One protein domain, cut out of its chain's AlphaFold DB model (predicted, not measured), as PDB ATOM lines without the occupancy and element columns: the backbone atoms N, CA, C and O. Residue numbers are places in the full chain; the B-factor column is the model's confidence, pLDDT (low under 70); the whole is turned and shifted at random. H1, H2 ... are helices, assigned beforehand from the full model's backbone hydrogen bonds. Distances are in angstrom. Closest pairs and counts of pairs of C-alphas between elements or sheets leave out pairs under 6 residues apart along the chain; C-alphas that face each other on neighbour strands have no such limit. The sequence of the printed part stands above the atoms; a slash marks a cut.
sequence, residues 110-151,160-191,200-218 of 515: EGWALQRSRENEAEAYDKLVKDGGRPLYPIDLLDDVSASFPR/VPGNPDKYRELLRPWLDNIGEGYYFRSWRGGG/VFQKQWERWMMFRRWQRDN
ATOM      1  N   GLU A 110     176.430  27.344 103.198       61.47
ATOM      2  CA  GLU A 110     175.254  26.480 103.389       61.47
ATOM      3  C   GLU A 110     175.172  25.384 102.321       61.47
ATOM      4  O   GLU A 110     174.935  24.220 102.647       61.47
ATOM      5  N   GLY A 111     175.438  25.728 101.055       67.88
ATOM      6  CA  GLY A 111     175.504  24.748  99.968       67.88
ATOM      7  C   GLY A 111     176.576  23.681 100.207       67.88
ATOM      8  O   GLY A 111     176.324  22.491 100.015       67.88
ATOM      9  N   TRP A 112     177.750  24.088 100.696       71.62
ATOM     10  CA  TRP A 112     178.825  23.165 101.059       71.62
ATOM     11  C   TRP A 112     178.478  22.282 102.267       71.62
ATOM     12  O   TRP A 112     178.758  21.083 102.242       71.62
ATOM     13  N   ALA A 113     177.854  22.841 103.309       73.44
ATOM     14  CA  ALA A 113     177.467  22.084 104.500       73.44
ATOM     15  C   ALA A 113     176.429  21.005 104.157       73.44
ATOM     16  O   ALA A 113     176.596  19.847 104.533       73.44
ATOM     17  N   LEU A 114     175.422  21.361 103.355       77.62
ATOM     18  CA  LEU A 114     174.405  20.428 102.877       77.62
ATOM     19  C   LEU A 114     175.004  19.311 102.014       77.62
ATOM     20  O   LEU A 114     174.694  18.135 102.217       77.62
ATOM     21  N   GLN A 115     175.856  19.670 101.049       83.25
ATOM     22  CA  GLN A 115     176.525  18.696 100.186       83.25
ATOM     23  C   GLN A 115     177.333  17.699 101.022       83.25
ATOM     24  O   GLN A 115     177.248  16.489 100.823       83.25
ATOM     25  N   ARG A 116     178.047  18.198 102.031       81.62
ATOM     26  CA  ARG A 116     178.792  17.368 102.971       81.62
ATOM     27  C   ARG A 116     177.892  16.465 103.815       81.62
ATOM     28  O   ARG A 116     178.238  15.301 104.006       81.62
ATOM     29  N   SER A 117     176.762  16.957 104.324       83.50
ATOM     30  CA  SER A 117     175.805  16.111 105.049       83.50
ATOM     31  C   SER A 117     175.273  14.987 104.161       83.50
ATOM     32  O   SER A 117     175.208  13.848 104.614       83.50
ATOM     33  N   ARG A 118     175.008  15.247 102.873       88.38
ATOM     34  CA  ARG A 118     174.611  14.204 101.908       88.38
ATOM     35  C   ARG A 118     175.707  13.168 101.674       88.38
ATOM     36  O   ARG A 118     175.419  11.978 101.665       88.38
ATOM     37  N   GLU A 119     176.960  13.591 101.539       89.19
ATOM     38  CA  GLU A 119     178.101  12.674 101.410       89.19
ATOM     39  C   GLU A 119     178.281  11.802 102.662       89.19
ATOM     40  O   GLU A 119     178.499  10.595 102.561       89.19
ATOM     41  N   ASN A 120     178.148  12.393 103.854       87.44
ATOM     42  CA  ASN A 120     178.192  11.653 105.118       87.44
ATOM     43  C   ASN A 120     177.058  10.626 105.213       87.44
ATOM     44  O   ASN A 120     177.268   9.506 105.681       87.44
ATOM     45  N   GLU A 121     175.873  11.013 104.760       91.94
ATOM     46  CA  GLU A 121     174.672  10.195 104.757       91.94
ATOM     47  C   GLU A 121     174.780   9.019 103.771       91.94
ATOM     48  O   GLU A 121     174.502   7.878 104.145       91.94
ATOM     49  N   ALA A 122     175.299   9.254 102.562       94.38
ATOM     50  CA  ALA A 122     175.594   8.206 101.585       94.38
ATOM     51  C   ALA A 122     176.679   7.231 102.080       94.38
ATOM     52  O   ALA A 122     176.532   6.016 101.970       94.38
ATOM     53  N   GLU A 123     177.739   7.725 102.722       92.75
ATOM     54  CA  GLU A 123     178.748   6.841 103.312       92.75
ATOM     55  C   GLU A 123     178.178   6.005 104.468       92.75
ATOM     56  O   GLU A 123     178.559   4.844 104.653       92.75
ATOM     57  N   ALA A 124     177.276   6.575 105.273       92.94
ATOM     58  CA  ALA A 124     176.595   5.837 106.329       92.94
ATOM     59  C   ALA A 124     175.692   4.736 105.754       92.94
ATOM     60  O   ALA A 124     175.676   3.634 106.305       92.94
ATOM     61  N   TYR A 125     175.011   5.001 104.634       96.56
ATOM     62  CA  TYR A 125     174.266   3.994 103.878       96.56
ATOM     63  C   TYR A 125     175.174   2.838 103.445       96.56
ATOM     64  O   TYR A 125     174.904   1.687 103.793       96.56
ATOM     65  N   ASP A 126     176.287   3.136 102.770       96.75
ATOM     66  CA  ASP A 126     177.204   2.112 102.260       96.75
ATOM     67  C   ASP A 126     177.779   1.255 103.387       96.75
ATOM     68  O   ASP A 126     177.835   0.027 103.289       96.75
ATOM     69  N   LYS A 127     178.175   1.887 104.499       94.94
ATOM     70  CA  LYS A 127     178.662   1.179 105.690       94.94
ATOM     71  C   LYS A 127     177.590   0.293 106.308       94.94
ATOM     72  O   LYS A 127     177.887  -0.846 106.663       94.94
ATOM     73  N   LEU A 128     176.366   0.805 106.429       95.75
ATOM     74  CA  LEU A 128     175.243   0.059 106.984       95.75
ATOM     75  C   LEU A 128     174.953  -1.183 106.142       95.75
ATOM     76  O   LEU A 128     174.895  -2.276 106.698       95.75
ATOM     77  N   VAL A 129     174.835  -1.031 104.821       95.56
ATOM     78  CA  VAL A 129     174.592  -2.142 103.888       95.56
ATOM     79  C   VAL A 129     175.744  -3.145 103.923       95.56
ATOM     80  O   VAL A 129     175.515  -4.347 104.065       95.56
ATOM     81  N   LYS A 130     176.991  -2.662 103.864       94.94
ATOM     82  CA  LYS A 130     178.192  -3.509 103.897       94.94
ATOM     83  C   LYS A 130     178.288  -4.348 105.173       94.94
ATOM     84  O   LYS A 130     178.758  -5.479 105.113       94.94
ATOM     85  N   ASP A 131     177.841  -3.818 106.309       93.19
ATOM     86  CA  ASP A 131     177.829  -4.532 107.590       93.19
ATOM     87  C   ASP A 131     176.543  -5.357 107.818       93.19
ATOM     88  O   ASP A 131     176.270  -5.794 108.937       93.19
ATOM     89  N   GLY A 132     175.723  -5.575 106.784       92.19
ATOM     90  CA  GLY A 132     174.506  -6.397 106.852       92.19
ATOM     91  C   GLY A 132     173.291  -5.709 107.487       92.19
ATOM     92  O   GLY A 132     172.283  -6.361 107.783       92.19
ATOM     93  N   GLY A 133     173.373  -4.398 107.704       93.75
ATOM     94  CA  GLY A 133     172.232  -3.554 108.028       93.75
ATOM     95  C   GLY A 133     171.341  -3.307 106.805       93.75
ATOM     96  O   GLY A 133     171.703  -3.575 105.663       93.75
ATOM     97  N   ARG A 134     170.139  -2.790 107.059       94.44
ATOM     98  CA  ARG A 134     169.088  -2.544 106.071       94.44
ATOM     99  C   ARG A 134     168.690  -1.078 106.218       94.44
ATOM    100  O   ARG A 134     168.202  -0.697 107.289       94.44
ATOM    101  N   PRO A 135     168.969  -0.250 105.207       95.75
ATOM    102  CA  PRO A 135     168.633   1.163 105.234       95.75
ATOM    103  C   PRO A 135     167.111   1.334 105.250       95.75
ATOM    104  O   PRO A 135     166.372   0.482 104.759       95.75
ATOM    105  N   LEU A 136     166.636   2.426 105.853       95.19
ATOM    106  CA  LEU A 136     165.200   2.719 105.946       95.19
ATOM    107  C   LEU A 136     164.548   2.868 104.565       95.19
ATOM    108  O   LEU A 136     163.394   2.491 104.381       95.19
ATOM    109  N   TYR A 137     165.294   3.428 103.617       95.25
ATOM    110  CA  TYR A 137     164.869   3.678 102.250       95.25
ATOM    111  C   TYR A 137     166.061   3.532 101.279       95.25
ATOM    112  O   TYR A 137     167.208   3.594 101.730       95.25
ATOM    113  N   PRO A 138     165.830   3.301  99.969       95.75
ATOM    114  CA  PRO A 138     166.899   3.207  98.969       95.75
ATOM    115  C   PRO A 138     167.689   4.512  98.829       95.75
ATOM    116  O   PRO A 138     167.103   5.589  98.922       95.75
ATOM    117  N   ILE A 139     168.992   4.428  98.539       96.44
ATOM    118  CA  ILE A 139     169.870   5.610  98.443       96.44
ATOM    119  C   ILE A 139     169.372   6.662  97.437       96.44
ATOM    120  O   ILE A 139     169.547   7.853  97.673       96.44
ATOM    121  N   ASP A 140     168.662   6.245  96.387       96.19
ATOM    122  CA  ASP A 140     168.119   7.130  95.349       96.19
ATOM    123  C   ASP A 140     167.106   8.160  95.887       96.19
ATOM    124  O   ASP A 140     166.888   9.199  95.269       96.19
ATOM    125  N   LEU A 141     166.494   7.909  97.054       95.69
ATOM    126  CA  LEU A 141     165.582   8.863  97.696       95.69
ATOM    127  C   LEU A 141     166.301   9.907  98.563       95.69
ATOM    128  O   LEU A 141     165.643  10.815  99.066       95.69
ATOM    129  N   LEU A 142     167.621   9.818  98.756       93.69
ATOM    130  CA  LEU A 142     168.366  10.721  99.641       93.69
ATOM    131  C   LEU A 142     168.240  12.194  99.223       93.69
ATOM    132  O   LEU A 142     168.010  13.076 100.060       93.69
ATOM    133  N   ASP A 143     168.356  12.482  97.928       91.12
ATOM    134  CA  ASP A 143     168.247  13.853  97.424       91.12
ATOM    135  C   ASP A 143     166.844  14.428  97.627       91.12
ATOM    136  O   ASP A 143     166.704  15.564  98.087       91.12
ATOM    137  N   ASP A 144     165.818  13.620  97.374       91.44
ATOM    138  CA  ASP A 144     164.416  13.986  97.550       91.44
ATOM    139  C   ASP A 144     164.045  14.186  99.025       91.44
ATOM    140  O   ASP A 144     163.369  15.156  99.386       91.44
ATOM    141  N   VAL A 145     164.497  13.280  99.893       90.50
ATOM    142  CA  VAL A 145     164.267  13.347 101.338       90.50
ATOM    143  C   VAL A 145     164.964  14.580 101.912       90.50
ATOM    144  O   VAL A 145     164.314  15.375 102.588       90.50
ATOM    145  N   SER A 146     166.234  14.824 101.573       88.81
ATOM    146  CA  SER A 146     166.969  16.024 102.013       88.81
ATOM    147  C   SER A 146     166.429  17.334 101.420       88.81
ATOM    148  O   SER A 146     166.629  18.409 101.986       88.81
ATOM    149  N   ALA A 147     165.751  17.297 100.270       87.44
ATOM    150  CA  ALA A 147     165.070  18.460  99.695       87.44
ATOM    151  C   ALA A 147     163.708  18.747 100.345       87.44
ATOM    152  O   ALA A 147     163.215  19.869 100.258       87.44
ATOM    153  N   SER A 148     163.097  17.759 101.007       86.19
ATOM    154  CA  SER A 148     161.786  17.927 101.646       86.19
ATOM    155  C   SER A 148     161.821  18.766 102.926       86.19
ATOM    156  O   SER A 148     160.796  19.322 103.308       86.19
ATOM    157  N   PHE A 149     162.978  18.910 103.575       79.56
ATOM    158  CA  PHE A 149     163.099  19.710 104.792       79.56
ATOM    159  C   PHE A 149     163.360  21.185 104.463       79.56
ATOM    160  O   PHE A 149     164.120  21.470 103.532       79.56
ATOM    161  N   PRO A 150     162.734  22.131 105.196       69.94
ATOM    162  CA  PRO A 150     162.976  23.554 104.998       69.94
ATOM    163  C   PRO A 150     164.467  23.864 105.109       69.94
ATOM    164  O   PRO A 150     165.121  23.423 106.051       69.94
ATOM    165  N   ARG A 151     164.991  24.637 104.156       68.44
ATOM    166  CA  ARG A 151     166.378  25.115 104.194       68.44
ATOM    167  C   ARG A 151     166.353  26.593 104.501       68.44
ATOM    168  O   ARG A 151     165.659  27.339 103.816       68.44
ATOM    169  N   VAL A 160     164.051  28.346 101.758       59.72
ATOM    170  CA  VAL A 160     163.562  27.471 100.689       59.72
ATOM    171  C   VAL A 160     162.409  26.653 101.277       59.72
ATOM    172  O   VAL A 160     162.635  25.910 102.240       59.72
ATOM    173  N   PRO A 161     161.177  26.775 100.747       62.41
ATOM    174  CA  PRO A 161     160.043  26.005 101.239       62.41
ATOM    175  C   PRO A 161     160.276  24.510 100.986       62.41
ATOM    176  O   PRO A 161     160.312  24.068  99.840       62.41
ATOM    177  N   GLY A 162     160.439  23.740 102.059       70.88
ATOM    178  CA  GLY A 162     160.344  22.281 102.042       70.88
ATOM    179  C   GLY A 162     158.950  21.834 102.488       70.88
ATOM    180  O   GLY A 162     158.259  22.572 103.192       70.88
ATOM    181  N   ASN A 163     158.538  20.627 102.099       80.75
ATOM    182  CA  ASN A 163     157.389  19.947 102.695       80.75
ATOM    183  C   ASN A 163     157.888  18.821 103.626       80.75
ATOM    184  O   ASN A 163     158.005  17.680 103.164       80.75
ATOM    185  N   PRO A 164     158.179  19.112 104.911       77.31
ATOM    186  CA  PRO A 164     158.710  18.117 105.846       77.31
ATOM    187  C   PRO A 164     157.726  16.963 106.094       77.31
ATOM    188  O   PRO A 164     158.137  15.871 106.488       77.31
ATOM    189  N   ASP A 165     156.438  17.165 105.803       82.56
ATOM    190  CA  ASP A 165     155.417  16.133 105.950       82.56
ATOM    191  C   ASP A 165     155.459  15.083 104.828       82.56
ATOM    192  O   ASP A 165     154.988  13.963 105.033       82.56
ATOM    193  N   LYS A 166     156.089  15.382 103.675       89.25
ATOM    194  CA  LYS A 166     156.144  14.488 102.496       89.25
ATOM    195  C   LYS A 166     156.664  13.089 102.836       89.25
ATOM    196  O   LYS A 166     156.139  12.103 102.328       89.25
ATOM    197  N   TYR A 167     157.682  13.002 103.693       89.50
ATOM    198  CA  TYR A 167     158.302  11.736 104.101       89.50
ATOM    199  C   TYR A 167     158.126  11.436 105.590       89.50
ATOM    200  O   TYR A 167     158.765  10.524 106.107       89.50
ATOM    201  N   ARG A 168     157.253  12.158 106.300       86.56
ATOM    202  CA  ARG A 168     157.116  12.037 107.758       86.56
ATOM    203  C   ARG A 168     156.837  10.609 108.219       86.56
ATOM    204  O   ARG A 168     157.489  10.142 109.147       86.56
ATOM    205  N   GLU A 169     155.916   9.905 107.562       89.00
ATOM    206  CA  GLU A 169     155.584   8.520 107.925       89.00
ATOM    207  C   GLU A 169     156.712   7.538 107.587       89.00
ATOM    208  O   GLU A 169     157.005   6.658 108.394       89.00
ATOM    209  N   LEU A 170     157.404   7.729 106.456       91.00
ATOM    210  CA  LEU A 170     158.582   6.934 106.094       91.00
ATOM    211  C   LEU A 170     159.680   7.094 107.148       91.00
ATOM    212  O   LEU A 170     160.215   6.107 107.643       91.00
ATOM    213  N   LEU A 171     159.995   8.340 107.506       89.62
ATOM    214  CA  LEU A 171     161.077   8.682 108.423       89.62
ATOM    215  C   LEU A 171     160.718   8.416 109.882       89.62
ATOM    216  O   LEU A 171     161.618   8.379 110.712       89.62
ATOM    217  N   ARG A 172     159.441   8.207 110.217       88.88
ATOM    218  CA  ARG A 172     158.920   8.107 111.586       88.88
ATOM    219  C   ARG A 172     159.763   7.256 112.555       88.88
ATOM    220  O   ARG A 172     159.913   7.696 113.695       88.88
ATOM    221  N   PRO A 173     160.359   6.102 112.175       88.88
ATOM    222  CA  PRO A 173     161.201   5.328 113.095       88.88
ATOM    223  C   PRO A 173     162.521   6.022 113.498       88.88
ATOM    224  O   PRO A 173     163.144   5.611 114.477       88.88
ATOM    225  N   TRP A 174     162.940   7.060 112.763       85.94
ATOM    226  CA  TRP A 174     164.229   7.761 112.884       85.94
ATOM    227  C   TRP A 174     164.140   9.304 112.799       85.94
ATOM    228  O   TRP A 174     165.164   9.984 112.919       85.94
ATOM    229  N   LEU A 175     162.936   9.849 112.584       76.25
ATOM    230  CA  LEU A 175     162.663  11.276 112.375       76.25
ATOM    231  C   LEU A 175     163.077  12.087 113.604       76.25
ATOM    232  O   LEU A 175     163.849  13.038 113.520       76.25
ATOM    233  N   ASP A 176     162.636  11.621 114.763       67.38
ATOM    234  CA  ASP A 176     163.063  12.135 116.046       67.38
ATOM    235  C   ASP A 176     164.508  11.720 116.339       67.38
ATOM    236  O   ASP A 176     164.879  10.552 116.192       67.38
ATOM    237  N   ASN A 177     165.329  12.657 116.819       59.56
ATOM    238  CA  ASN A 177     166.706  12.357 117.180       59.56
ATOM    239  C   ASN A 177     166.738  11.379 118.370       59.56
ATOM    240  O   ASN A 177     166.607  11.760 119.536       59.56
ATOM    241  N   ILE A 178     166.932  10.091 118.061       53.75
ATOM    242  CA  ILE A 178     167.113   9.001 119.030       53.75
ATOM    243  C   ILE A 178     168.281   9.327 119.987       53.75
ATOM    244  O   ILE A 178     168.330   8.810 121.096       53.75
ATOM    245  N   GLY A 179     169.189  10.234 119.596       46.75
ATOM    246  CA  GLY A 179     170.343  10.683 120.369       46.75
ATOM    247  C   GLY A 179     170.106  11.799 121.401       46.75
ATOM    248  O   GLY A 179     171.050  12.161 122.106       46.75
ATOM    249  N   GLU A 180     168.901  12.369 121.513       47.69
ATOM    250  CA  GLU A 180     168.644  13.490 122.440       47.69
ATOM    251  C   GLU A 180     168.427  13.081 123.900       47.69
ATOM    252  O   GLU A 180     168.580  13.916 124.799       47.69
ATOM    253  N   GLY A 181     168.127  11.804 124.148       49.81
ATOM    254  CA  GLY A 181     167.988  11.267 125.495       49.81
ATOM    255  C   GLY A 181     169.284  11.387 126.303       49.81
ATOM    256  O   GLY A 181     170.389  11.222 125.781       49.81
ATOM    257  N   TYR A 182     169.169  11.641 127.611       50.56
ATOM    258  CA  TYR A 182     170.312  11.755 128.534       50.56
ATOM    259  C   TYR A 182     171.284  10.562 128.424       50.56
ATOM    260  O   TYR A 182     172.502  10.739 128.431       50.56
ATOM    261  N   TYR A 183     170.739   9.356 128.232       50.06
ATOM    262  CA  TYR A 183     171.494   8.112 128.061       50.06
ATOM    263  C   TYR A 183     172.282   8.039 126.748       50.06
ATOM    264  O   TYR A 183     173.287   7.344 126.675       50.06
ATOM    265  N   PHE A 184     171.858   8.755 125.711       51.22
ATOM    266  CA  PHE A 184     172.536   8.779 124.419       51.22
ATOM    267  C   PHE A 184     173.607   9.857 124.340       51.22
ATOM    268  O   PHE A 184     174.667   9.640 123.752       51.22
ATOM    269  N   ARG A 185     173.376  11.002 124.992       51.75
ATOM    270  CA  ARG A 185     174.354  12.093 125.069       51.75
ATOM    271  C   ARG A 185     175.656  11.622 125.735       51.75
ATOM    272  O   ARG A 185     176.743  11.981 125.278       51.75
ATOM    273  N   SER A 186     175.549  10.747 126.741       47.69
ATOM    274  CA  SER A 186     176.698  10.088 127.374       47.69
ATOM    275  C   SER A 186     177.360   9.031 126.487       47.69
ATOM    276  O   SER A 186     178.559   8.834 126.627       47.69
ATOM    277  N   TRP A 187     176.643   8.398 125.548       45.62
ATOM    278  CA  TRP A 187     177.197   7.452 124.567       45.62
ATOM    279  C   TRP A 187     177.921   8.138 123.396       45.62
ATOM    280  O   TRP A 187     178.911   7.602 122.894       45.62
ATOM    281  N   ARG A 188     177.451   9.319 122.972       51.31
ATOM    282  CA  ARG A 188     177.848   9.980 121.715       51.31
ATOM    283  C   ARG A 188     179.131  10.796 121.791       51.31
ATOM    284  O   ARG A 188     179.776  11.025 120.776       51.31
ATOM    285  N   GLY A 189     179.536  11.232 122.983       43.91
ATOM    286  CA  GLY A 189     180.805  11.935 123.133       43.91
ATOM    287  C   GLY A 189     180.954  13.183 122.288       43.91
ATOM    288  O   GLY A 189     181.953  13.296 121.593       43.91
ATOM    289  N   GLY A 190     179.971  14.081 122.335       40.69
ATOM    290  CA  GLY A 190     180.094  15.452 121.829       40.69
ATOM    291  C   GLY A 190     180.380  15.635 120.331       40.69
ATOM    292  O   GLY A 190     180.507  16.777 119.908       40.69
ATOM    293  N   GLY A 191     180.477  14.575 119.525       37.75
ATOM    294  CA  GLY A 191     180.786  14.665 118.099       37.75
ATOM    295  C   GLY A 191     179.530  14.572 117.239       37.75
ATOM    296  O   GLY A 191     178.837  13.563 117.305       37.75
ATOM    297  N   VAL A 200     169.052  10.152 108.436       90.31
ATOM    298  CA  VAL A 200     168.572   8.874 108.958       90.31
ATOM    299  C   VAL A 200     169.619   7.766 108.888       90.31
ATOM    300  O   VAL A 200     169.766   7.031 109.864       90.31
ATOM    301  N   PHE A 201     170.345   7.608 107.788       92.94
ATOM    302  CA  PHE A 201     171.379   6.595 107.608       92.94
ATOM    303  C   PHE A 201     172.517   6.778 108.603       92.94
ATOM    304  O   PHE A 201     172.962   5.786 109.180       92.94
ATOM    305  N   GLN A 202     172.929   8.012 108.905       89.31
ATOM    306  CA  GLN A 202     173.877   8.270 109.992       89.31
ATOM    307  C   GLN A 202     173.339   7.774 111.343       89.31
ATOM    308  O   GLN A 202     174.028   7.027 112.046       89.31
ATOM    309  N   LYS A 203     172.081   8.089 111.685       87.19
ATOM    310  CA  LYS A 203     171.433   7.589 112.915       87.19
ATOM    311  C   LYS A 203     171.328   6.054 112.926       87.19
ATOM    312  O   LYS A 203     171.583   5.424 113.959       87.19
ATOM    313  N   GLN A 204     170.969   5.439 111.796       92.06
ATOM    314  CA  GLN A 204     170.875   3.984 111.633       92.06
ATOM    315  C   GLN A 204     172.234   3.320 111.824       92.06
ATOM    316  O   GLN A 204     172.345   2.388 112.622       92.06
ATOM    317  N   TRP A 205     173.266   3.835 111.156       92.69
ATOM    318  CA  TRP A 205     174.636   3.352 111.256       92.69
ATOM    319  C   TRP A 205     175.174   3.461 112.682       92.69
ATOM    320  O   TRP A 205     175.710   2.490 113.214       92.69
ATOM    321  N   GLU A 206     174.958   4.590 113.360       86.06
ATOM    322  CA  GLU A 206     175.339   4.751 114.766       86.06
ATOM    323  C   GLU A 206     174.680   3.694 115.656       86.06
ATOM    324  O   GLU A 206     175.344   3.028 116.456       86.06
ATOM    325  N   ARG A 207     173.367   3.494 115.508       89.12
ATOM    326  CA  ARG A 207     172.630   2.497 116.291       89.12
ATOM    327  C   ARG A 207     173.032   1.066 115.965       89.12
ATOM    328  O   ARG A 207     172.999   0.231 116.871       89.12
ATOM    329  N   TRP A 208     173.393   0.796 114.719       93.75
ATOM    330  CA  TRP A 208     173.909  -0.492 114.284       93.75
ATOM    331  C   TRP A 208     175.294  -0.761 114.877       93.75
ATOM    332  O   TRP A 208     175.527  -1.819 115.455       93.75
ATOM    333  N   MET A 209     176.177   0.237 114.896       89.94
ATOM    334  CA  MET A 209     177.479   0.146 115.562       89.94
ATOM    335  C   MET A 209     177.357  -0.063 117.074       89.94
ATOM    336  O   MET A 209     178.106  -0.853 117.652       89.94
ATOM    337  N   MET A 210     176.391   0.592 117.726       87.62
ATOM    338  CA  MET A 210     176.080   0.318 119.134       87.62
ATOM    339  C   MET A 210     175.656  -1.139 119.339       87.62
ATOM    340  O   MET A 210     176.104  -1.774 120.291       87.62
ATOM    341  N   PHE A 211     174.834  -1.679 118.437       93.19
ATOM    342  CA  PHE A 211     174.456  -3.090 118.455       93.19
ATOM    343  C   PHE A 211     175.660  -4.016 118.253       93.19
ATOM    344  O   PHE A 211     175.800  -4.978 118.999       93.19
ATOM    345  N   ARG A 212     176.555  -3.728 117.302       91.62
ATOM    346  CA  ARG A 212     177.755  -4.548 117.063       91.62
ATOM    347  C   ARG A 212     178.689  -4.583 118.269       91.62
ATOM    348  O   ARG A 212     179.241  -5.638 118.570       91.62
ATOM    349  N   ARG A 213     178.839  -3.463 118.979       87.62
ATOM    350  CA  ARG A 213     179.578  -3.409 120.254       87.62
ATOM    351  C   ARG A 213     178.880  -4.231 121.328       87.62
ATOM    352  O   ARG A 213     179.490  -5.118 121.902       87.62
ATOM    353  N   TRP A 214     177.577  -4.020 121.503       89.44
ATOM    354  CA  TRP A 214     176.766  -4.797 122.438       89.44
ATOM    355  C   TRP A 214     176.829  -6.309 122.152       89.44
ATOM    356  O   TRP A 214     176.952  -7.118 123.064       89.44
ATOM    357  N   GLN A 215     176.812  -6.716 120.882       91.38
ATOM    358  CA  GLN A 215     176.950  -8.112 120.464       91.38
ATOM    359  C   GLN A 215     178.275  -8.733 120.913       91.38
ATOM    360  O   GLN A 215     178.249  -9.907 121.287       91.38
ATOM    361  N   ARG A 216     179.380  -7.981 120.847       89.06
ATOM    362  CA  ARG A 216     180.716  -8.413 121.284       89.06
ATOM    363  C   ARG A 216     180.851  -8.429 122.794       89.06
ATOM    364  O   ARG A 216     181.313  -9.429 123.324       89.06
ATOM    365  N   ASP A 217     180.371  -7.370 123.450       86.88
ATOM    366  CA  ASP A 217     180.387  -7.245 124.906       86.88
ATOM    367  C   ASP A 217     179.735  -8.492 125.529       86.88
ATOM    368  O   ASP A 217     180.363  -9.173 126.322       86.88
ATOM    369  N   ASN A 218     178.551  -8.902 125.057       88.56
ATOM    370  CA  ASN A 218     177.850 -10.104 125.542       88.56
ATOM    371  C   ASN A 218     178.457 -11.460 125.096       88.56
ATOM    372  O   ASN A 218     177.800 -12.494 125.197       88.56
TER     373      ASN A 218
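Overview. This is residues 110 to 151, 160 to 191 and 200 to 218 of the 515 residues of an uncharacterized protein of Gaeumannomyces tritici (strain R3-111a-1) (UniProt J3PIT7). Two long helices, H1 and H5, pack together over part of their lengths; the short H2 folds back beside H1, H3 packs on H2, and small H4 touches no helix. Residues 181 to 186 and 213 to 218 stick out. The printed part has 93 residues, 64 of them in five named helices, H1 to H5 in order along the chain, with no named strand; its class is all helix, and it is compact, with a radius of gyration of the C-alphas of 14.3 A and spans of 46 by 29 by 28 A.

Along the chain. H1, residues 110 to 130, begins at C-alpha (175.254, 26.480, 103.389) and measures 30.1 A. H2 is residues 139 to 148, H3 164 to 171, H4 182 to 188. H5, residues 200 to 217, measures 25.6 A and ends at C-alpha (180.387, -7.245, 124.906).

Arrangement. H1, with residues 120 to 128 alone, touches residues 200 to 208 of H5 at a steep tilt of 40 degrees, the same way; the closest C-alphas, Ala 124 and Gln 202, are 5.2 A apart. H1 and H2 form a hairpin, touching through residues 118 to 125 of H1 alone; closest C-alphas, Ala 122 and Ile 139, 7.0 A. H2 touches H3; closest C-alphas, Ser 148 and Pro 164, 5.2 A. Every O i to N i+4 pair is within hydrogen-bond range in H1 and H5, 4 of 6 in H2, 2 of 3 in H4, 1 of 4 in H3, with 3 of 5 O i to N i+3 pairs.

Size, cuts and confidence. The farthest C-alphas, Val 160 and Asn 218, are 47.3 A apart. Cuts leave gaps of 5.1 A between C-alphas 151 and 160 and 16.3 A between 191 and 200. Of the links printed whole, none is long. The pLDDT is under 70 for 22 residues, among them 176 to 191.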